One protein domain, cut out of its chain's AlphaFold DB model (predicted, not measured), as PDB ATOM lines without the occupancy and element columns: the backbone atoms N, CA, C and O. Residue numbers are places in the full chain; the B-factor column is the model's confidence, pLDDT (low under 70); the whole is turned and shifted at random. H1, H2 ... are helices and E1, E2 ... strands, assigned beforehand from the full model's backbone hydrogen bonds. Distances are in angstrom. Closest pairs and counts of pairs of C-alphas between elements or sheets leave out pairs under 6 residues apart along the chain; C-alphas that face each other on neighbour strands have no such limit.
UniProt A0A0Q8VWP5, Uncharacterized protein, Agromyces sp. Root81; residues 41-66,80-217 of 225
ATOM      1  N   ALA A  41     156.936 204.113 244.351       83.06
ATOM      2  CA  ALA A  41     156.916 205.568 244.203       83.06
ATOM      3  C   ALA A  41     155.651 206.212 244.797       83.06
ATOM      4  O   ALA A  41     155.768 207.219 245.484       83.06
ATOM      5  N   ARG A  42     154.459 205.632 244.574       87.88
ATOM      6  CA  ARG A  42     153.202 206.145 245.148       87.88
ATOM      7  C   ARG A  42     153.147 205.973 246.665       87.88
ATOM      8  O   ARG A  42     152.685 206.872 247.349       87.88
ATOM      9  N   LEU A  43     153.677 204.871 247.195       89.50
ATOM     10  CA  LEU A  43     153.809 204.650 248.634       89.50
ATOM     11  C   LEU A  43     154.819 205.618 249.252       89.50
ATOM     12  O   LEU A  43     154.499 206.223 250.260       89.50
ATOM     13  N   VAL A  44     155.972 205.853 248.617       91.38
ATOM     14  CA  VAL A  44     156.915 206.901 249.056       91.38
ATOM     15  C   VAL A  44     156.273 208.291 248.989       91.38
ATOM     16  O   VAL A  44     156.477 209.117 249.876       91.38
ATOM     17  N   ALA A  45     155.469 208.571 247.961       92.62
ATOM     18  CA  ALA A  45     154.727 209.823 247.873       92.62
ATOM     19  C   ALA A  45     153.661 209.932 248.979       92.62
ATOM     20  O   ALA A  45     153.480 211.010 249.538       92.62
ATOM     21  N   LEU A  46     152.999 208.827 249.334       94.44
ATOM     22  CA  LEU A  46     152.051 208.752 250.444       94.44
ATOM     23  C   LEU A  46     152.739 208.960 251.801       94.44
ATOM     24  O   LEU A  46     152.244 209.740 252.607       94.44
ATOM     25  N   GLU A  47     153.897 208.334 252.025       93.94
ATOM     26  CA  GLU A  47     154.757 208.543 253.203       93.94
ATOM     27  C   GLU A  47     155.199 210.008 253.328       93.94
ATOM     28  O   GLU A  47     155.277 210.550 254.420       93.94
ATOM     29  N   ALA A  48     155.440 210.698 252.212       95.62
ATOM     30  CA  ALA A  48     155.755 212.128 252.224       95.62
ATOM     31  C   ALA A  48     154.526 213.032 252.468       95.62
ATOM     32  O   ALA A  48     154.670 214.251 252.573       95.62
ATOM     33  N   ASN A  49     153.318 212.463 252.518       97.06
ATOM     34  CA  ASN A  49     152.047 213.181 252.591       97.06
ATOM     35  C   ASN A  49     151.144 212.664 253.718       97.06
ATOM     36  O   ASN A  49     149.926 212.637 253.552       97.06
ATOM     37  N   GLU A  50     151.714 212.297 254.862       96.06
ATOM     38  CA  GLU A  50     150.976 211.749 256.005       96.06
ATOM     39  C   GLU A  50     149.730 212.583 256.388       96.06
ATOM     40  O   GLU A  50     149.768 213.822 256.370       96.06
ATOM     41  N   PRO A  51     148.605 211.932 256.749       95.62
ATOM     42  CA  PRO A  51     147.395 212.618 257.206       95.62
ATOM     43  C   PRO A  51     147.621 213.556 258.395       95.62
ATOM     44  O   PRO A  51     147.039 214.632 258.435       95.62
ATOM     45  N   PHE A  52     148.489 213.184 259.331       95.25
ATOM     46  CA  PHE A  52     148.866 213.964 260.513       95.25
ATOM     47  C   PHE A  52     150.230 213.484 261.028       95.25
ATOM     48  O   PHE A  52     150.683 212.402 260.640       95.25
ATOM     49  N   ASP A  53     150.867 214.273 261.897       93.81
ATOM     50  CA  ASP A  53     152.164 213.930 262.494       93.81
ATOM     51  C   ASP A  53     151.974 212.883 263.595       93.81
ATOM     52  O   ASP A  53     151.727 213.200 264.757       93.81
ATOM     53  N   VAL A  54     152.084 211.607 263.231       90.75
ATOM     54  CA  VAL A  54     151.942 210.497 264.184       90.75
ATOM     55  C   VAL A  54     153.067 210.465 265.230       90.75
ATOM     56  O   VAL A  54     152.862 209.969 266.340       90.75
ATOM     57  N   GLY A  55     154.230 211.050 264.923       90.12
ATOM     58  CA  GLY A  55     155.363 211.141 265.842       90.12
ATOM     59  C   GLY A  55     155.059 212.026 267.051       90.12
ATOM     60  O   GLY A  55     155.516 211.731 268.158       90.12
ATOM     61  N   ALA A  56     154.208 213.043 266.883       89.75
ATOM     62  CA  ALA A  56     153.684 213.857 267.985       89.75
ATOM     63  C   ALA A  56     152.850 213.044 268.998       89.75
ATOM     64  O   ALA A  56     152.694 213.465 270.145       89.75
ATOM     65  N   TYR A  57     152.368 211.867 268.588       86.81
ATOM     66  CA  TYR A  57     151.580 210.930 269.387       86.81
ATOM     67  C   TYR A  57     152.376 209.683 269.808       86.81
ATOM     68  O   TYR A  57     151.797 208.740 270.336       86.81
ATOM     69  N   GLY A  58     153.699 209.668 269.597       86.81
ATOM     70  CA  GLY A  58     154.567 208.564 270.019       86.81
ATOM     71  C   GLY A  58     154.465 207.298 269.164       86.81
ATOM     72  O   GLY A  58     154.936 206.250 269.597       86.81
ATOM     73  N   ALA A  59     153.890 207.386 267.963       89.50
ATOM     74  CA  ALA A  59     153.766 206.263 267.038       89.50
ATOM     75  C   ALA A  59     154.451 206.541 265.692       89.50
ATOM     76  O   ALA A  59     155.074 207.583 265.491       89.50
ATOM     77  N   GLU A  60     154.360 205.580 264.773       92.12
ATOM     78  CA  GLU A  60     154.943 205.657 263.436       92.12
ATOM     79  C   GLU A  60     153.971 205.139 262.371       92.12
ATOM     80  O   GLU A  60     153.168 204.233 262.615       92.12
ATOM     81  N   TRP A  61     154.056 205.706 261.168       92.94
ATOM     82  CA  TRP A  61     153.371 205.167 260.004       92.94
ATOM     83  C   TRP A  61     154.165 203.983 259.457       92.94
ATOM     84  O   TRP A  61     155.338 204.097 259.109       92.94
ATOM     85  N   ILE A  62     153.506 202.832 259.359       94.38
ATOM     86  CA  ILE A  62     154.100 201.595 258.857       94.38
ATOM     87  C   ILE A  62     153.607 201.334 257.442       94.38
ATOM     88  O   ILE A  62     152.428 201.044 257.203       94.38
ATOM     89  N   SER A  63     154.545 201.349 256.507       92.44
ATOM     90  CA  SER A  63     154.292 201.093 255.096       92.44
ATOM     91  C   SER A  63     154.043 199.620 254.804       92.44
ATOM     92  O   SER A  63     154.745 198.715 255.263       92.44
ATOM     93  N   ARG A  64     153.031 199.363 253.981       90.00
ATOM     94  CA  ARG A  64     152.651 198.041 253.491       90.00
ATOM     95  C   ARG A  64     152.534 198.120 251.968       90.00
ATOM     96  O   ARG A  64     151.603 198.755 251.471       90.00
ATOM     97  N   PRO A  65     153.449 197.485 251.217       85.88
ATOM     98  CA  PRO A  65     153.398 197.512 249.759       85.88
ATOM     99  C   PRO A  65     152.155 196.784 249.242       85.88
ATOM    100  O   PRO A  65     151.608 195.909 249.928       85.88
ATOM    101  N   ALA A  66     151.753 197.107 248.011       82.00
ATOM    102  CA  ALA A  66     150.698 196.384 247.318       82.00
ATOM    103  C   ALA A  66     150.985 194.882 247.223       82.00
ATOM    104  O   ALA A  66     152.132 194.428 247.156       82.00
ATOM    105  N   GLY A  80     148.840 199.504 247.991       88.25
ATOM    106  CA  GLY A  80     149.883 200.155 248.776       88.25
ATOM    107  C   GLY A  80     149.259 201.082 249.815       88.25
ATOM    108  O   GLY A  80     148.361 201.869 249.507       88.25
ATOM    109  N   ARG A  81     149.691 200.947 251.069       92.25
ATOM    110  CA  ARG A  81     149.120 201.699 252.188       92.25
ATOM    111  C   ARG A  81     150.131 201.973 253.285       92.25
ATOM    112  O   ARG A  81     151.053 201.185 253.479       92.25
ATOM    113  N   ILE A  82     149.888 203.023 254.049       94.00
ATOM    114  CA  ILE A  82     150.492 203.237 255.363       94.00
ATOM    115  C   ILE A  82     149.423 203.005 256.431       94.00
ATOM    116  O   ILE A  82     148.240 203.277 256.212       94.00
ATOM    117  N   GLY A  83     149.819 202.445 257.566       92.88
ATOM    118  CA  GLY A  83     148.930 202.238 258.705       92.88
ATOM    119  C   GLY A  83     149.615 202.612 260.006       92.88
ATOM    120  O   GLY A  83     150.832 202.496 260.112       92.88
ATOM    121  N   MET A  84     148.831 203.034 260.982       91.50
ATOM    122  CA  MET A  84     149.295 203.380 262.318       91.50
ATOM    123  C   MET A  84     148.265 202.947 263.354       91.50
ATOM    124  O   MET A  84     147.073 202.812 263.061       91.50
ATOM    125  N   GLU A  85     148.750 202.731 264.564       89.56
ATOM    126  CA  GLU A  85     147.945 202.470 265.746       89.56
ATOM    127  C   GLU A  85     148.714 203.016 266.946       89.56
ATOM    128  O   GLU A  85     149.933 202.844 267.013       89.56
ATOM    129  N   PHE A  86     148.029 203.705 267.855       83.94
ATOM    130  CA  PHE A  86     148.603 204.070 269.146       83.94
ATOM    131  C   PHE A  86     147.588 203.919 270.271       83.94
ATOM    132  O   PHE A  86     146.375 204.116 270.104       83.94
ATOM    133  N   GLU A  87     148.109 203.570 271.440       78.88
ATOM    134  CA  GLU A  87     147.327 203.276 272.628       78.88
ATOM    135  C   GLU A  87     147.037 204.539 273.440       78.88
ATOM    136  O   GLU A  87     147.768 205.532 273.426       78.88
ATOM    137  N   LEU A  88     145.917 204.516 274.160       66.12
ATOM    138  CA  LEU A  88     145.466 205.648 274.975       66.12
ATOM    139  C   LEU A  88     146.288 205.820 276.249       66.12
ATOM    140  O   LEU A  88     146.372 206.934 276.776       66.12
ATOM    141  N   ASP A  89     146.887 204.729 276.715       61.81
ATOM    142  CA  ASP A  89     147.677 204.677 277.940       61.81
ATOM    143  C   ASP A  89     149.077 205.291 277.763       61.81
ATOM    144  O   ASP A  89     149.649 205.786 278.737       61.81
ATOM    145  N   ASP A  90     149.576 205.381 276.527       57.28
ATOM    146  CA  ASP A  90     150.854 206.027 276.201       57.28
ATOM    147  C   ASP A  90     150.773 207.563 276.190       57.28
ATOM    148  O   ASP A  90     151.778 208.253 276.373       57.28
ATOM    149  N   ILE A  91     149.574 208.119 275.994       54.59
ATOM    150  CA  ILE A  91     149.388 209.554 275.730       54.59
ATOM    151  C   ILE A  91     148.821 210.287 276.945       54.59
ATOM    152  O   ILE A  91     149.157 211.452 277.171       54.59
ATOM    153  N   GLN A  92     147.975 209.640 277.755       52.81
ATOM    154  CA  GLN A  92     147.430 210.252 278.969       52.81
ATOM    155  C   GLN A  92     147.272 209.239 280.110       52.81
ATOM    156  O   GLN A  92     146.716 208.162 279.892       52.81
ATOM    157  N   PRO A  93     147.666 209.594 281.353       50.16
ATOM    158  CA  PRO A  93     147.395 208.756 282.515       50.16
ATOM    159  C   PRO A  93     145.887 208.538 282.652       50.16
ATOM    160  O   PRO A  93     145.102 209.429 282.332       50.16
ATOM    161  N   ALA A  94     145.501 207.351 283.123       53.38
ATOM    162  CA  ALA A  94     144.131 206.860 283.111       53.38
ATOM    163  C   ALA A  94     143.104 207.865 283.683       53.38
ATOM    164  O   ALA A  94     142.833 207.872 284.881       53.38
ATOM    165  N   ALA A  95     142.508 208.711 282.834       50.69
ATOM    166  CA  ALA A  95     141.265 209.401 283.152       50.69
ATOM    167  C   ALA A  95     140.209 208.347 283.503       50.69
ATOM    168  O   ALA A  95     140.130 207.316 282.822       50.69
ATOM    169  N   GLU A  96     139.439 208.610 284.556       53.72
ATOM    170  CA  GLU A  96     138.344 207.754 285.001       53.72
ATOM    171  C   GLU A  96     137.458 207.418 283.795       53.72
ATOM    172  O   GLU A  96     137.021 208.302 283.059       53.72
ATOM    173  N   MET A  97     137.254 206.123 283.541       55.62
ATOM    174  CA  MET A  97     136.556 205.598 282.359       55.62
ATOM    175  C   MET A  97     135.054 205.949 282.312       55.62
ATOM    176  O   MET A  97     134.320 205.432 281.473       55.62
ATOM    177  N   ASP A  98     134.603 206.821 283.209       60.69
ATOM    178  CA  ASP A  98     133.207 207.168 283.441       60.69
ATOM    179  C   ASP A  98     132.726 208.282 282.486       60.69
ATOM    180  O   ASP A  98     131.523 208.516 282.356       60.69
ATOM    181  N   GLU A  99     133.644 208.933 281.759       73.56
ATOM    182  CA  GLU A  99     133.332 209.931 280.731       73.56
ATOM    183  C   GLU A  99     133.697 209.427 279.318       73.56
ATOM    184  O   GLU A  99     134.848 209.552 278.886       73.56
ATOM    185  N   PRO A 100     132.731 208.914 278.532       74.38
ATOM    186  CA  PRO A 100     133.012 208.198 277.281       74.38
ATOM    187  C   PRO A 100     133.650 209.053 276.178       74.38
ATOM    188  O   PRO A 100     134.188 208.515 275.214       74.38
ATOM    189  N   TRP A 101     133.575 210.378 276.302       86.69
ATOM    190  CA  TRP A 101     134.081 211.337 275.322       86.69
ATOM    191  C   TRP A 101     135.313 212.109 275.786       86.69
ATOM    192  O   TRP A 101     135.917 212.806 274.969       86.69
ATOM    193  N   ALA A 102     135.685 212.015 277.069       84.75
ATOM    194  CA  ALA A 102     136.683 212.894 277.678       84.75
ATOM    195  C   ALA A 102     138.030 212.857 276.949       84.75
ATOM    196  O   ALA A 102     138.702 213.880 276.841       84.75
ATOM    197  N   ARG A 103     138.400 211.690 276.406       80.75
ATOM    198  CA  ARG A 103     139.633 211.531 275.626       80.75
ATOM    199  C   ARG A 103     139.396 211.539 274.119       80.75
ATOM    200  O   ARG A 103     140.152 212.175 273.391       80.75
ATOM    201  N   THR A 104     138.345 210.874 273.644       88.75
ATOM    202  CA  THR A 104     138.136 210.667 272.205       88.75
ATOM    203  C   THR A 104     137.697 211.940 271.493       88.75
ATOM    204  O   THR A 104     138.203 212.217 270.411       88.75
ATOM    205  N   PHE A 105     136.835 212.768 272.094       92.62
ATOM    206  CA  PHE A 105     136.333 213.972 271.424       92.62
ATOM    207  C   PHE A 105     137.402 215.062 271.240       92.62
ATOM    208  O   PHE A 105     137.560 215.533 270.110       92.62
ATOM    209  N   PRO A 106     138.196 215.438 272.264       92.31
ATOM    210  CA  PRO A 106     139.298 216.379 272.066       92.31
ATOM    211  C   PRO A 106     140.350 215.863 271.076       92.31
ATOM    212  O   PRO A 106     140.790 216.626 270.218       92.31
ATOM    213  N   LEU A 107     140.704 214.572 271.150       91.94
ATOM    214  CA  LEU A 107     141.654 213.951 270.224       91.94
ATOM    215  C   LEU A 107     141.120 213.950 268.785       91.94
ATOM    216  O   LEU A 107     141.825 214.360 267.870       91.94
ATOM    217  N   GLY A 108     139.857 213.573 268.580       95.19
ATOM    218  CA  GLY A 108     139.222 213.603 267.265       95.19
ATOM    219  C   GLY A 108     139.162 215.007 266.665       95.19
ATOM    220  O   GLY A 108     139.430 215.165 265.476       95.19
ATOM    221  N   ARG A 109     138.891 216.048 267.468       97.06
ATOM    222  CA  ARG A 109     138.957 217.447 267.002       97.06
ATOM    223  C   ARG A 109     140.375 217.860 266.610       97.06
ATOM    224  O   ARG A 109     140.537 218.520 265.585       97.06
ATOM    225  N   ALA A 110     141.381 217.482 267.403       95.44
ATOM    226  CA  ALA A 110     142.783 217.774 267.107       95.44
ATOM    227  C   ALA A 110     143.227 217.100 265.799       95.44
ATOM    228  O   ALA A 110     143.662 217.792 264.880       95.44
ATOM    229  N   LEU A 111     142.992 215.791 265.662       95.81
ATOM    230  CA  LEU A 111     143.321 215.035 264.452       95.81
ATOM    231  C   LEU A 111     142.564 215.561 263.226       95.81
ATOM    232  O   LEU A 111     143.161 215.723 262.169       95.81
ATOM    233  N   PHE A 112     141.278 215.903 263.348       97.50
ATOM    234  CA  PHE A 112     140.519 216.505 262.245       97.50
ATOM    235  C   PHE A 112     141.108 217.843 261.785       97.50
ATOM    236  O   PHE A 112     141.185 218.109 260.584       97.50
ATOM    237  N   ALA A 113     141.546 218.685 262.724       97.19
ATOM    238  CA  ALA A 113     142.205 219.944 262.401       97.19
ATOM    239  C   ALA A 113     143.567 219.720 261.722       97.19
ATOM    240  O   ALA A 113     143.858 220.393 260.733       97.19
ATOM    241  N   GLU A 114     144.367 218.765 262.201       97.56
ATOM    242  CA  GLU A 114     145.659 218.402 261.602       97.56
ATOM    243  C   GLU A 114     145.513 217.837 260.189       97.56
ATOM    244  O   GLU A 114     146.187 218.309 259.278       97.56
ATOM    245  N   VAL A 115     144.568 216.917 259.977       97.50
ATOM    246  CA  VAL A 115     144.229 216.364 258.655       97.50
ATOM    247  C   VAL A 115     143.961 217.491 257.660       97.50
ATOM    248  O   VAL A 115     144.578 217.557 256.594       97.50
ATOM    249  N   ARG A 116     143.118 218.456 258.040       97.44
ATOM    250  CA  ARG A 116     142.834 219.627 257.196       97.44
ATOM    251  C   ARG A 116     144.060 220.515 256.994       97.44
ATOM    252  O   ARG A 116     144.277 221.000 255.885       97.44
ATOM    253  N   ALA A 117     144.856 220.739 258.038       97.56
ATOM    254  CA  ALA A 117     146.073 221.546 257.963       97.56
ATOM    255  C   ALA A 117     147.133 220.922 257.036       97.56
ATOM    256  O   ALA A 117     147.832 221.652 256.334       97.56
ATOM    257  N   ASN A 118     147.186 219.591 256.958       97.81
ATOM    258  CA  ASN A 118     148.059 218.830 256.061       97.81
ATOM    259  C   ASN A 118     147.527 218.733 254.619       97.81
ATOM    260  O   ASN A 118     148.122 218.052 253.774       97.81
ATOM    261  N   GLY A 119     146.428 219.431 254.313       97.50
ATOM    262  CA  GLY A 119     145.844 219.506 252.976       97.50
ATOM    263  C   GLY A 119     145.027 218.280 252.581       97.50
ATOM    264  O   GLY A 119     144.791 218.079 251.393       97.50
ATOM    265  N   TRP A 120     144.616 217.455 253.547       97.94
ATOM    266  CA  TRP A 120     143.645 216.394 253.313       97.94
ATOM    267  C   TRP A 120     142.228 216.964 253.425       97.94
ATOM    268  O   TRP A 120     141.861 217.587 254.423       97.94
ATOM    269  N   GLU A 121     141.426 216.756 252.388       97.31
ATOM    270  CA  GLU A 121     140.045 217.206 252.279       97.31
ATOM    271  C   GLU A 121     139.106 216.166 252.905       97.31
ATOM    272  O   GLU A 121     139.007 215.046 252.394       97.31
ATOM    273  N   PRO A 122     138.408 216.489 254.008       97.50
ATOM    274  CA  PRO A 122     137.486 215.552 254.631       97.50
ATOM    275  C   PRO A 122     136.320 215.206 253.706       97.50
ATOM    276  O   PRO A 122     135.706 216.097 253.124       97.50
ATOM    277  N   ILE A 123     135.980 213.923 253.629       97.44
ATOM    278  CA  ILE A 123     134.875 213.384 252.815       97.44
ATOM    279  C   ILE A 123     133.776 212.751 253.677       97.44
ATOM    280  O   ILE A 123     132.618 212.678 253.268       97.44
ATOM    281  N   ALA A 124     134.122 212.316 254.892       97.44
ATOM    282  CA  ALA A 124     133.170 211.800 255.859       97.44
ATOM    283  C   ALA A 124     133.669 212.017 257.288       97.44
ATOM    284  O   ALA A 124     134.862 211.912 257.566       97.44
ATOM    285  N   VAL A 125     132.739 212.303 258.195       97.94
ATOM    286  CA  VAL A 125     132.987 212.333 259.637       97.94
ATOM    287  C   VAL A 125     131.813 211.667 260.333       97.94
ATOM    288  O   VAL A 125     130.668 212.077 260.139       97.94
ATOM    289  N   SER A 126     132.079 210.668 261.167       96.75
ATOM    290  CA  SER A 126     131.076 210.010 262.002       96.75
ATOM    291  C   SER A 126     131.479 210.108 263.465       96.75
ATOM    292  O   SER A 126     132.577 209.704 263.823       96.75
ATOM    293  N   CYS A 127     130.599 210.630 264.314       96.06
ATOM    294  CA  CYS A 127     130.736 210.564 265.765       96.06
ATOM    295  C   CYS A 127     129.680 209.596 266.295       96.06
ATOM    296  O   CYS A 127     128.486 209.894 266.209       96.06
ATOM    297  N   THR A 128     130.099 208.466 266.857       94.06
ATOM    298  CA  THR A 128     129.217 207.423 267.392       94.06
ATOM    299  C   THR A 128     129.189 207.512 268.908       94.06
ATOM    300  O   THR A 128     130.215 207.343 269.565       94.06
ATOM    301  N   ALA A 129     128.014 207.793 269.471       90.19
ATOM    302  CA  ALA A 129     127.830 207.744 270.918       90.19
ATOM    303  C   ALA A 129     127.790 206.279 271.385       90.19
ATOM    304  O   ALA A 129     127.224 205.454 270.666       90.19
ATOM    305  N   PRO A 130     128.359 205.950 272.558       85.94
ATOM    306  CA  PRO A 130     128.254 204.600 273.102       85.94
ATOM    307  C   PRO A 130     126.800 204.276 273.454       85.94
ATOM    308  O   PRO A 130     126.044 205.161 273.872       85.94
ATOM    309  N   ASP A 131     126.427 203.002 273.336       83.56
ATOM    310  CA  ASP A 131     125.080 202.531 273.668       83.56
ATOM    311  C   ASP A 131     124.825 202.577 275.188       83.56
ATOM    312  O   ASP A 131     123.714 202.896 275.624       83.56
ATOM    313  N   HIS A 132     125.860 202.339 276.003       79.94
ATOM    314  CA  HIS A 132     125.826 202.409 277.466       79.94
ATOM    315  C   HIS A 132     126.938 203.332 277.998       79.94
ATOM    316  O   HIS A 132     128.013 202.872 278.396       79.94
ATOM    317  N   PRO A 133     126.686 204.654 278.067       72.25
ATOM    318  CA  PRO A 133     127.623 205.605 278.657       72.25
ATOM    319  C   PRO A 133     128.054 205.179 280.072       72.25
ATOM    320  O   PRO A 133     127.206 204.956 280.937       72.25
ATOM    321  N   GLY A 134     129.366 205.074 280.304       65.88
ATOM    322  CA  GLY A 134     129.946 204.684 281.597       65.88
ATOM    323  C   GLY A 134     130.105 203.172 281.810       65.88
ATOM    324  O   GLY A 134     130.610 202.752 282.850       65.88
ATOM    325  N   ALA A 135     129.709 202.328 280.847       68.56
ATOM    326  CA  ALA A 135     130.125 200.930 280.846       68.56
ATOM    327  C   ALA A 135     131.620 200.827 280.504       68.56
ATOM    328  O   ALA A 135     132.133 201.519 279.622       68.56
ATOM    329  N   ARG A 136     132.343 199.946 281.207       65.25
ATOM    330  CA  ARG A 136     133.782 199.759 280.986       65.25
ATOM    331  C   ARG A 136     134.040 199.352 279.529       65.25
ATOM    332  O   ARG A 136     133.586 198.293 279.111       65.25
ATOM    333  N   GLY A 137     134.812 200.161 278.806       63.28
ATOM    334  CA  GLY A 137     135.194 199.899 277.413       63.28
ATOM    335  C   GLY A 137     134.227 200.468 276.371       63.28
ATOM    336  O   GLY A 137     134.515 200.380 275.182       63.28
ATOM    337  N   GLU A 138     133.123 201.094 276.788       74.19
ATOM    338  CA  GLU A 138     132.208 201.786 275.879       74.19
ATOM    339  C   GLU A 138     132.562 203.277 275.796       74.19
ATOM    340  O   GLU A 138     132.087 204.109 276.570       74.19
ATOM    341  N   LEU A 139     133.437 203.609 274.847       79.31
ATOM    342  CA  LEU A 139     133.819 204.983 274.525       79.31
ATOM    343  C   LEU A 139     133.003 205.512 273.345       79.31
ATOM    344  O   LEU A 139     132.541 204.752 272.494       79.31
ATOM    345  N   GLY A 140     132.857 206.833 273.269       87.94
ATOM    346  CA  GLY A 140     132.402 207.470 272.040       87.94
ATOM    347  C   GLY A 140     133.489 207.369 270.979       87.94
ATOM    348  O   GLY A 140     134.646 207.683 271.261       87.94
ATOM    349  N   THR A 141     133.128 206.934 269.775       91.31
ATOM    350  CA  THR A 141     134.084 206.708 268.684       91.31
ATOM    351  C   THR A 141     133.936 207.766 267.605       91.31
ATOM    352  O   THR A 141     132.850 208.313 267.387       91.31
ATOM    353  N   ILE A 142     135.042 208.097 266.947       94.75
ATOM    354  CA  ILE A 142     135.060 209.067 265.853       94.75
ATOM    355  C   ILE A 142     135.741 208.425 264.661       94.75
ATOM    356  O   ILE A 142     136.822 207.870 264.792       94.75
ATOM    357  N   GLU A 143     135.123 208.528 263.498       95.62
ATOM    358  CA  GLU A 143     135.697 208.127 262.222       95.62
ATOM    359  C   GLU A 143     135.833 209.365 261.340       95.62
ATOM    360  O   GLU A 143     134.864 210.100 261.145       95.62
ATOM    361  N   ILE A 144     137.037 209.610 260.831       97.06
ATOM    362  CA  ILE A 144     137.355 210.705 259.914       97.06
ATOM    363  C   ILE A 144     137.894 210.072 258.642       97.06
ATOM    364  O   ILE A 144     138.957 209.460 258.679       97.06
ATOM    365  N   SER A 145     137.207 210.259 257.521       97.50
ATOM    366  CA  SER A 145     137.723 209.898 256.202       97.50
ATOM    367  C   SER A 145     138.051 211.161 255.417       97.50
ATOM    368  O   SER A 145     137.262 212.111 255.391       97.50
ATOM    369  N   ALA A 146     139.199 211.172 254.752       97.62
ATOM    370  CA  ALA A 146     139.671 212.307 253.968       97.62
ATOM    371  C   ALA A 146     140.406 211.845 252.708       97.62
ATOM    372  O   ALA A 146     140.907 210.724 252.648       97.62
ATOM    373  N   THR A 147     140.491 212.724 251.716       97.19
ATOM    374  CA  THR A 147     141.236 212.489 250.474       97.19
ATOM    375  C   THR A 147     142.285 213.563 250.258       97.19
ATOM    376  O   THR A 147     142.165 214.669 250.777       97.19
ATOM    377  N   LYS A 148     143.334 213.246 249.507       97.56
ATOM    378  CA  LYS A 148     144.348 214.221 249.108       97.56
ATOM    379  C   LYS A 148     144.865 213.885 247.724       97.56
ATOM    380  O   LYS A 148     145.280 212.755 247.483       97.56
ATOM    381  N   ARG A 149     144.906 214.882 246.842       96.62
ATOM    382  CA  ARG A 149     145.589 214.764 245.553       96.62
ATOM    383  C   ARG A 149     147.097 214.692 245.788       96.62
ATOM    384  O   ARG A 149     147.692 215.648 246.286       96.62
ATOM    385  N   ILE A 150     147.710 213.577 245.405       96.00
ATOM    386  CA  ILE A 150     149.157 213.360 245.408       96.00
ATOM    387  C   ILE A 150     149.579 213.155 243.957       96.00
ATOM    388  O   ILE A 150     149.243 212.156 243.328       96.00
ATOM    389  N   ASP A 151     150.293 214.134 243.407       93.25
ATOM    390  CA  ASP A 151     150.687 214.159 242.000       93.25
ATOM    391  C   ASP A 151     149.490 213.962 241.043       93.25
ATOM    392  O   ASP A 151     148.686 214.874 240.833       93.25
ATOM    393  N   ASP A 152     149.376 212.775 240.444       91.69
ATOM    394  CA  ASP A 152     148.392 212.419 239.426       91.69
ATOM    395  C   ASP A 152     147.166 211.663 239.961       91.69
ATOM    396  O   ASP A 152     146.207 211.496 239.208       91.69
ATOM    397  N   HIS A 153     147.153 211.247 241.229       92.69
ATOM    398  CA  HIS A 153     146.116 210.397 241.821       92.69
ATOM    399  C   HIS A 153     145.601 210.958 243.147       92.69
ATOM    400  O   HIS A 153     146.298 211.694 243.841       92.69
ATOM    401  N   ASP A 154     144.376 210.607 243.513       94.62
ATOM    402  CA  ASP A 154     143.894 210.837 244.867       94.62
ATOM    403  C   ASP A 154     144.391 209.706 245.763       94.62
ATOM    404  O   ASP A 154     144.484 208.558 245.343       94.62
ATOM    405  N   ALA A 155     144.775 210.035 246.987       95.06
ATOM    406  CA  ALA A 155     144.941 209.094 248.077       95.06
ATOM    407  C   ALA A 155     143.756 209.243 249.025       95.06
ATOM    408  O   ALA A 155     143.141 210.310 249.109       95.06
ATOM    409  N   ILE A 156     143.464 208.187 249.774       95.88
ATOM    410  CA  ILE A 156     142.421 208.198 250.792       95.88
ATOM    411  C   ILE A 156     142.996 207.841 252.150       95.88
ATOM    412  O   ILE A 156     143.888 207.006 252.240       95.88
ATOM    413  N   SER A 157     142.462 208.439 253.206       96.31
ATOM    414  CA  SER A 157     142.750 208.067 254.582       96.31
ATOM    415  C   SER A 157     141.465 207.873 255.369       96.31
ATOM    416  O   SER A 157     140.459 208.533 255.102       96.31
ATOM    417  N   THR A 158     141.484 206.953 256.329       95.88
ATOM    418  CA  THR A 158     140.492 206.887 257.400       95.88
ATOM    419  C   THR A 158     141.178 206.720 258.745       95.88
ATOM    420  O   THR A 158     142.122 205.943 258.884       95.88
ATOM    421  N   ILE A 159     140.703 207.487 259.720       94.94
ATOM    422  CA  ILE A 159     141.205 207.538 261.087       94.94
ATOM    423  C   ILE A 159     140.038 207.218 262.013       94.94
ATOM    424  O   ILE A 159     139.010 207.891 261.968       94.94
ATOM    425  N   TRP A 160     140.212 206.216 262.865       93.12
ATOM    426  CA  TRP A 160     139.270 205.814 263.901       93.12
ATOM    427  C   TRP A 160     139.841 206.184 265.264       93.12
ATOM    428  O   TRP A 160     140.889 205.677 265.647       93.12
ATOM    429  N   VAL A 161     139.151 207.040 266.008       91.44
ATOM    430  CA  VAL A 161     139.485 207.439 267.379       91.44
ATOM    431  C   VAL A 161     138.564 206.712 268.349       91.44
ATOM    432  O   VAL A 161     137.350 206.658 268.140       91.44
ATOM    433  N   GLY A 162     139.136 206.171 269.423       84.00
ATOM    434  CA  GLY A 162     138.425 205.330 270.379       84.00
ATOM    435  C   GLY A 162     138.014 203.992 269.772       84.00
ATOM    436  O   GLY A 162     136.905 203.538 270.023       84.00
ATOM    437  N   ALA A 163     138.875 203.374 268.956       65.00
ATOM    438  CA  ALA A 163     138.572 202.180 268.155       65.00
ATOM    439  C   ALA A 163     138.275 200.895 268.970       65.00
ATOM    440  O   ALA A 163     138.118 199.819 268.396       65.00
ATOM    441  N   GLY A 164     138.124 201.015 270.288       63.09
ATOM    442  CA  GLY A 164     137.736 199.941 271.188       63.09
ATOM    443  C   GLY A 164     138.922 199.167 271.749       63.09
ATOM    444  O   GLY A 164     140.076 199.585 271.663       63.09
ATOM    445  N   ASP A 165     138.575 198.053 272.383       52.25
ATOM    446  CA  ASP A 165     139.488 197.136 273.050       52.25
ATOM    447  C   ASP A 165     140.100 196.159 272.024       52.25
ATOM    448  O   ASP A 165     139.386 195.336 271.433       52.25
ATOM    449  N   HIS A 166     141.415 196.243 271.803       51.97
ATOM    450  CA  HIS A 166     142.182 195.181 271.157       51.97
ATOM    451  C   HIS A 166     142.960 194.420 272.234       51.97
ATOM    452  O   HIS A 166     143.848 194.963 272.873       51.97
ATOM    453  N   ALA A 167     142.634 193.140 272.440       53.94
ATOM    454  CA  ALA A 167     143.355 192.244 273.358       53.94
ATOM    455  C   ALA A 167     143.452 192.683 274.846       53.94
ATOM    456  O   ALA A 167     144.224 192.098 275.605       53.94
ATOM    457  N   GLY A 168     142.619 193.614 275.297       54.31
ATOM    458  CA  GLY A 168     142.559 194.182 276.646       54.31
ATOM    459  C   GLY A 168     142.971 195.659 276.721       54.31
ATOM    460  O   GLY A 168     142.839 196.251 277.796       54.31
ATOM    461  N   GLU A 169     143.470 196.238 275.625       58.06
ATOM    462  CA  GLU A 169     144.049 197.583 275.549       58.06
ATOM    463  C   GLU A 169     143.144 198.529 274.752       58.06
ATOM    464  O   GLU A 169     142.590 198.182 273.706       58.06
ATOM    465  N   ILE A 170     142.964 199.747 275.271       67.44
ATOM    466  CA  ILE A 170     142.121 200.758 274.631       67.44
ATOM    467  C   ILE A 170     142.952 201.474 273.568       67.44
ATOM    468  O   ILE A 170     143.797 202.320 273.880       67.44
ATOM    469  N   VAL A 171     142.657 201.188 272.302       73.56
ATOM    470  CA  VAL A 171     143.270 201.880 271.166       73.56
ATOM    471  C   VAL A 171     142.741 203.312 271.114       73.56
ATOM    472  O   VAL A 171     141.536 203.552 270.957       73.56
ATOM    473  N   ALA A 172     143.640 204.289 271.237       81.25
ATOM    474  CA  ALA A 172     143.271 205.699 271.182       81.25
ATOM    475  C   ALA A 172     142.923 206.124 269.770       81.25
ATOM    476  O   ALA A 172     141.886 206.752 269.559       81.25
ATOM    477  N   ALA A 173     143.784 205.774 268.820       87.88
ATOM    478  CA  ALA A 173     143.521 205.978 267.416       87.88
ATOM    479  C   ALA A 173     144.178 204.889 266.570       87.88
ATOM    480  O   ALA A 173     145.278 204.417 266.854       87.88
ATOM    481  N   ARG A 174     143.492 204.537 265.489       91.44
ATOM    482  CA  ARG A 174     144.013 203.754 264.377       91.44
ATOM    483  C   ARG A 174     143.816 204.557 263.107       91.44
ATOM    484  O   ARG A 174     142.781 205.193 262.934       91.44
ATOM    485  N   GLY A 175     144.775 204.497 262.203       91.81
ATOM    486  CA  GLY A 175     144.742 205.228 260.950       91.81
ATOM    487  C   GLY A 175     145.231 204.353 259.818       91.81
ATOM    488  O   GLY A 175     146.175 203.579 259.968       91.81
ATOM    489  N   GLU A 176     144.593 204.484 258.669       94.25
ATOM    490  CA  GLU A 176     145.061 203.904 257.419       94.25
ATOM    491  C   GLU A 176     145.006 204.967 256.329       94.25
ATOM    492  O   GLU A 176     144.094 205.797 256.299       94.25
ATOM    493  N   ALA A 177     145.981 204.949 255.427       95.00
ATOM    494  CA  ALA A 177     145.919 205.693 254.181       95.00
ATOM    495  C   ALA A 177     146.395 204.821 253.023       95.00
ATOM    496  O   ALA A 177     147.330 204.038 253.182       95.00
ATOM    497  N   ALA A 178     145.747 204.932 251.868       94.00
ATOM    498  CA  ALA A 178     145.992 204.094 250.704       94.00
ATOM    499  C   ALA A 178     146.018 204.918 249.414       94.00
ATOM    500  O   ALA A 178     145.339 205.940 249.288       94.00
ATOM    501  N   VAL A 179     146.786 204.427 248.448       91.94
ATOM    502  CA  VAL A 179     146.866 204.949 247.077       91.94
ATOM    503  C   VAL A 179     146.238 203.948 246.107       91.94
ATOM    504  O   VAL A 179     146.273 202.745 246.371       91.94
ATOM    505  N   PRO A 180     145.648 204.405 244.993       88.75
ATOM    506  CA  PRO A 180     145.056 203.526 244.004       88.75
ATOM    507  C   PRO A 180     146.145 202.808 243.217       88.75
ATOM    508  O   PRO A 180     147.277 203.287 243.071       88.75
ATOM    509  N   PHE A 181     145.770 201.693 242.609       82.94
ATOM    510  CA  PHE A 181     146.608 201.030 241.633       82.94
ATOM    511  C   PHE A 181     146.833 201.920 240.383       82.94
ATOM    512  O   PHE A 181     145.987 202.736 240.027       82.94
ATOM    513  N   HIS A 182     147.953 201.783 239.661       80.44
ATOM    514  CA  HIS A 182     148.174 202.489 238.382       80.44
ATOM    515  C   HIS A 182     147.177 202.068 237.293       80.44
ATOM    516  O   HIS A 182     146.964 202.809 236.338       80.44
ATOM    517  N   THR A 183     146.581 200.882 237.428       79.62
ATOM    518  CA  THR A 183     145.547 200.358 236.528       79.62
ATOM    519  C   THR A 183     144.135 200.807 236.903       79.62
ATOM    520  O   THR A 183     143.214 200.617 236.110       79.62
ATOM    521  N   GLU A 184     143.945 201.384 238.093       83.50
ATOM    522  CA  GLU A 184     142.669 201.953 238.526       83.50
ATOM    523  C   GLU A 184     142.473 203.374 237.970       83.50
ATOM    524  O   GLU A 184     143.396 204.014 237.460       83.50
ATOM    525  N   SER A 185     141.245 203.886 238.099       89.38
ATOM    526  CA  SER A 185     141.002 205.330 238.011       89.38
ATOM    527  C   SER A 185     141.962 206.068 238.959       89.38
ATOM    528  O   SER A 185     142.176 205.581 240.069       89.38
ATOM    529  N   PRO A 186     142.500 207.246 238.589       90.12
ATOM    530  CA  PRO A 186     143.266 208.075 239.518       90.12
ATOM    531  C   PRO A 186     142.484 208.473 240.777       90.12
ATOM    532  O   PRO A 186     143.097 208.769 241.793       90.12
ATOM    533  N   ASP A 187     141.151 208.457 240.703       91.50
ATOM    534  CA  ASP A 187     140.235 208.536 241.840       91.50
ATOM    535  C   ASP A 187     139.230 207.375 241.735       91.50
ATOM    536  O   ASP A 187     138.232 207.485 241.011       91.50
ATOM    537  N   PRO A 188     139.509 206.209 242.343       88.31
ATOM    538  CA  PRO A 188     138.580 205.084 242.326       88.31
ATOM    539  C   PRO A 188     137.465 205.222 243.371       88.31
ATOM    540  O   PRO A 188     136.491 204.472 243.305       88.31
ATOM    541  N   TRP A 189     137.587 206.145 244.331       88.94
ATOM    542  CA  TRP A 189     136.588 206.321 245.385       88.94
ATOM    543  C   TRP A 189     135.484 207.290 244.967       88.94
ATOM    544  O   TRP A 189     134.367 207.166 245.470       88.94
ATOM    545  N   GLY A 190     135.765 208.225 244.050       89.38
ATOM    546  CA  GLY A 190     134.793 209.219 243.589       89.38
ATOM    547  C   GLY A 190     134.248 210.054 244.746       89.38
ATOM    548  O   GLY A 190     133.069 210.425 244.746       89.38
ATOM    549  N   ALA A 191     135.065 210.241 245.783       88.44
ATOM    550  CA  ALA A 191     134.622 210.803 247.040       88.44
ATOM    551  C   ALA A 191     134.413 212.310 246.889       88.44
ATOM    552  O   ALA A 191     135.253 213.030 246.355       88.44
ATOM    553  N   VAL A 192     133.270 212.792 247.367       92.69
ATOM    554  CA  VAL A 192     132.942 214.215 247.324       92.69
ATOM    555  C   VAL A 192     133.373 214.842 248.649       92.69
ATOM    556  O   VAL A 192     132.960 214.337 249.698       92.69
ATOM    557  N   PRO A 193     134.169 215.927 248.633       93.75
ATOM    558  CA  PRO A 193     134.506 216.661 249.844       93.75
ATOM    559  C   PRO A 193     133.257 217.092 250.618       93.75
ATOM    560  O   PRO A 193     132.223 217.423 250.033       93.75
ATOM    561  N   LEU A 194     133.357 217.107 251.945       94.94
ATOM    562  CA  LEU A 194     132.286 217.579 252.810       94.94
ATOM    563  C   LEU A 194     131.993 219.056 252.547       94.94
ATOM    564  O   LEU A 194     132.866 219.913 252.682       94.94
ATOM    565  N   ASP A 195     130.727 219.344 252.257       89.00
ATOM    566  CA  ASP A 195     130.186 220.697 252.238       89.00
ATOM    567  C   ASP A 195     129.304 220.892 253.480       89.00
ATOM    568  O   ASP A 195     128.215 220.321 253.592       89.00
ATOM    569  N   GLY A 196     129.810 221.649 254.456       90.81
ATOM    570  CA  GLY A 196     129.091 221.997 255.682       90.81
ATOM    571  C   GLY A 196     129.742 221.525 256.991       90.81
ATOM    572  O   GLY A 196     130.822 220.934 256.987       90.81
ATOM    573  N   PRO A 197     129.100 221.842 258.132       94.31
ATOM    574  CA  PRO A 197     129.618 221.520 259.454       94.31
ATOM    575  C   PRO A 197     129.449 220.035 259.798       94.31
ATOM    576  O   PRO A 197     128.478 219.386 259.412       94.31
ATOM    577  N   THR A 198     130.371 219.536 260.608       96.94
ATOM    578  CA  THR A 198     130.447 218.178 261.150       96.94
ATOM    579  C   THR A 198     130.230 218.185 262.666       96.94
ATOM    580  O   THR A 198     130.192 219.238 263.306       96.94
ATOM    581  N   CYS A 199     130.133 217.006 263.290       96.88
ATOM    582  CA  CYS A 199     130.085 216.903 264.754       96.88
ATOM    583  C   CYS A 199     131.350 217.455 265.448       96.88
ATOM    584  O   CYS A 199     131.267 217.882 266.599       96.88
ATOM    585  N   LEU A 200     132.492 217.499 264.754       97.38
ATOM    586  CA  LEU A 200     133.777 217.970 265.289       97.38
ATOM    587  C   LEU A 200     133.945 219.498 265.226       97.38
ATOM    588  O   LEU A 200     134.832 220.048 265.882       97.38
ATOM    589  N   ASP A 201     133.059 220.192 264.506       96.31
ATOM    590  CA  ASP A 201     133.019 221.661 264.455       96.31
ATOM    591  C   ASP A 201     132.302 222.278 265.671       96.31
ATOM    592  O   ASP A 201     132.199 223.499 265.793       96.31
ATOM    593  N   THR A 202     131.804 221.443 266.584       93.81
ATOM    594  CA  THR A 202     131.137 221.862 267.821       93.81
ATOM    595  C   THR A 202     132.072 221.764 269.029       93.81
ATOM    596  O   THR A 202     133.088 221.069 268.995       93.81
ATOM    597  N   ASP A 203     131.727 222.441 270.127       93.50
ATOM    598  CA  ASP A 203     132.531 222.420 271.358       93.50
ATOM    599  C   ASP A 203     132.171 221.289 272.332       93.50
ATOM    600  O   ASP A 203     132.825 221.139 273.362       93.50
ATOM    601  N   ALA A 204     131.160 220.477 272.014       92.44
ATOM    602  CA  ALA A 204     130.721 219.366 272.850       92.44
ATOM    603  C   ALA A 204     130.363 218.140 271.996       92.44
ATOM    604  O   ALA A 204     129.780 218.303 270.923       92.44
ATOM    605  N   PRO A 205     130.653 216.915 272.468       92.56
ATOM    606  CA  PRO A 205     130.310 215.701 271.736       92.56
ATOM    607  C   PRO A 205     128.789 215.564 271.563       92.56
ATOM    608  O   PRO A 205     128.017 216.006 272.424       92.56
ATOM    609  N   PRO A 206     128.318 214.930 270.474       91.75
ATOM    610  CA  PRO A 206     126.893 214.739 270.266       91.75
ATOM    611  C   PRO A 206     126.326 213.696 271.243       91.75
ATOM    612  O   PRO A 206     126.948 212.681 271.543       91.75
ATOM    613  N   ALA A 207     125.088 213.913 271.696       89.88
ATOM    614  CA  ALA A 207     124.387 212.979 272.588       89.88
ATOM    615  C   ALA A 207     123.909 211.684 271.896       89.88
ATOM    616  O   ALA A 207     123.396 210.784 272.552       89.88
ATOM    617  N   LYS A 208     124.009 211.613 270.567       92.38
ATOM    618  CA  LYS A 208     123.625 210.470 269.730       92.38
ATOM    619  C   LYS A 208     124.575 210.378 268.543       92.38
ATOM    620  O   LYS A 208     125.224 211.369 268.219       92.38
ATOM    621  N   THR A 209     124.586 209.241 267.858       93.69
ATOM    622  CA  THR A 209     125.372 209.077 266.633       93.69
ATOM    623  C   THR A 209     124.967 210.088 265.560       93.69
ATOM    624  O   THR A 209     123.778 210.262 265.269       93.69
ATOM    625  N   VAL A 210     125.959 210.772 264.990       95.75
ATOM    626  CA  VAL A 210     125.808 211.749 263.905       95.75
ATOM    627  C   VAL A 210     126.897 211.498 262.871       95.75
ATOM    628  O   VAL A 210     128.072 211.436 263.221       95.75
ATOM    629  N   SER A 211     126.508 211.418 261.601       95.75
ATOM    630  CA  SER A 211     127.432 211.228 260.482       95.75
ATOM    631  C   SER A 211     127.218 212.309 259.425       95.75
ATOM    632  O   SER A 211     126.089 212.730 259.168       95.75
ATOM    633  N   SER A 212     128.313 212.769 258.831       96.69
ATOM    634  CA  SER A 212     128.370 213.702 257.704       96.69
ATOM    635  C   SER A 212     129.133 213.028 256.568       96.69
ATOM    636  O   SER A 212     130.182 212.440 256.818       96.69
ATOM    637  N   GLY A 213     128.626 213.118 255.337       93.62
ATOM    638  CA  GLY A 213     129.229 212.457 254.176       93.62
ATOM    639  C   GLY A 213     129.075 210.935 254.180       93.62
ATOM    640  O   GLY A 213     128.257 210.377 254.914       93.62
ATOM    641  N   ALA A 214     129.845 210.269 253.320       88.12
ATOM    642  CA  ALA A 214     129.837 208.817 253.176       88.12
ATOM    643  C   ALA A 214     131.272 208.299 253.055       88.12
ATOM    644  O   ALA A 214     131.973 208.621 252.097       88.12
ATOM    645  N   ALA A 215     131.698 207.495 254.030       82.62
ATOM    646  CA  ALA A 215     132.978 206.810 253.958       82.62
ATOM    647  C   ALA A 215     132.914 205.713 252.875       82.62
ATOM    648  O   ALA A 215     131.896 205.014 252.765       82.62
ATOM    649  N   PRO A 216     133.960 205.542 252.056       79.12
ATOM    650  CA  PRO A 216     134.015 204.438 251.112       79.12
ATOM    651  C   PRO A 216     134.120 203.098 251.841       79.12
ATOM    652  O   PRO A 216     134.752 202.979 252.885       79.12
ATOM    653  N   GLN A 217     133.489 202.074 251.264       67.81
ATOM    654  CA  GLN A 217     133.333 200.764 251.904       67.81
ATOM    655  C   GLN A 217     134.642 199.972 252.027       67.81
ATOM    656  O   GLN A 217     134.732 199.091 252.879       67.81
TER     657      GLN A 217
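What this domain is: This is residues 41 to 66 and 80 to 217 of the 225 residues of an uncharacterized protein of Agromyces sp. Root81 (UniProt A0A0Q8VWP5). A single twisted sheet of seven antiparallel strands forms a wall, with H3 packed along one face over E4 and E5 and the short H1 on the same face, near E1 and E2; these are two layers, helices on one face of a sheet. The hairpin of E5 and E6 bends near its tip, and a long stretch without named elements, residues 179 to 209, leads from E6 to the edge strand E7. The 164 printed residues run H1 H2 E1 E2 H3 E3 E4 E5 E6 E7, and the sheet's order is E1 - E2 - E6 - E5 - E4 - E3 - E7. The class is mixed, helices and strands, with 81 residues, under half, in named elements. The whole is compact, with a radius of gyration of the C-alphas of 15.8 A, and only just elongated, spanning 48 by 32 by 25 A.

Where its parts are: H1, residues 41 to 47, begins at C-alpha 41 (156.916, 205.568, 244.203). H2 is residues 54 to 57 and E1 residues 62 to 64. E2, residues 81 to 87, measures 20.6 A. H3, residues 104 to 117, measures 19.6 A and begins at C-alpha 104 (138.136, 210.667, 272.205). E3 is residues 121 to 128, 21.0 A; E4 residues 141 to 150, 28.5 A; E5 residues 153 to 166, 33.3 A; E6 residues 169 to 178, 25.8 A. E7, residues 210 to 213, ends at C-alpha 213 (129.229, 212.457, 254.176).

How they stand to each other: E3, E4, E5 and E6 form a meander, each strand the antiparallel neighbour of the one before. N 126 and O 143 are 2.8 A apart between E3 and E4, N 144 and O 159 2.9 A between E4 and E5, and N 160 and O 174 2.8 A between E5 and E6. E5 bends by 72 degrees at residue 162 and E6 by 61 degrees at residue 172. Beside E6 is E2, with N 84 and O 175 at 2.9 A, then the edge strand E1, with N 62 and O 83 at 2.8 A. At the other edge, E7 pairs with E3, with N 125 and O 212 at 2.9 A. H3 is on the sheet at a height of 8.7 A, along the strands, at 8 degrees to E4 on the local plane; its closest C-alphas to E4 are those of Gly 108 and Ile 142, 6.3 A. H1 is on the same face; its closest C-alphas to E2 are those of Leu 43 and Arg 81, 6.6 A. H2 only grazes the sheet with residues 54 to 57. H1 and H3 are apart. Every O i to N i+4 pair is within hydrogen-bond range in H1 and H3; H2 is too short for one.

The domain as a whole: The C-alphas of Glu 96 and Thr 183, the two farthest apart, are 49.6 A apart. Residues 67 to 79 are not printed, and C-alphas 66 and 80 are 4.1 A apart across the cut. The links E2 to H3, E3 to E4 and E6 to E7 are long. Mean pLDDT of the printed part is 86.5; residues 88 to 98, 134 to 137, 163 to 170 and 217 are under 70.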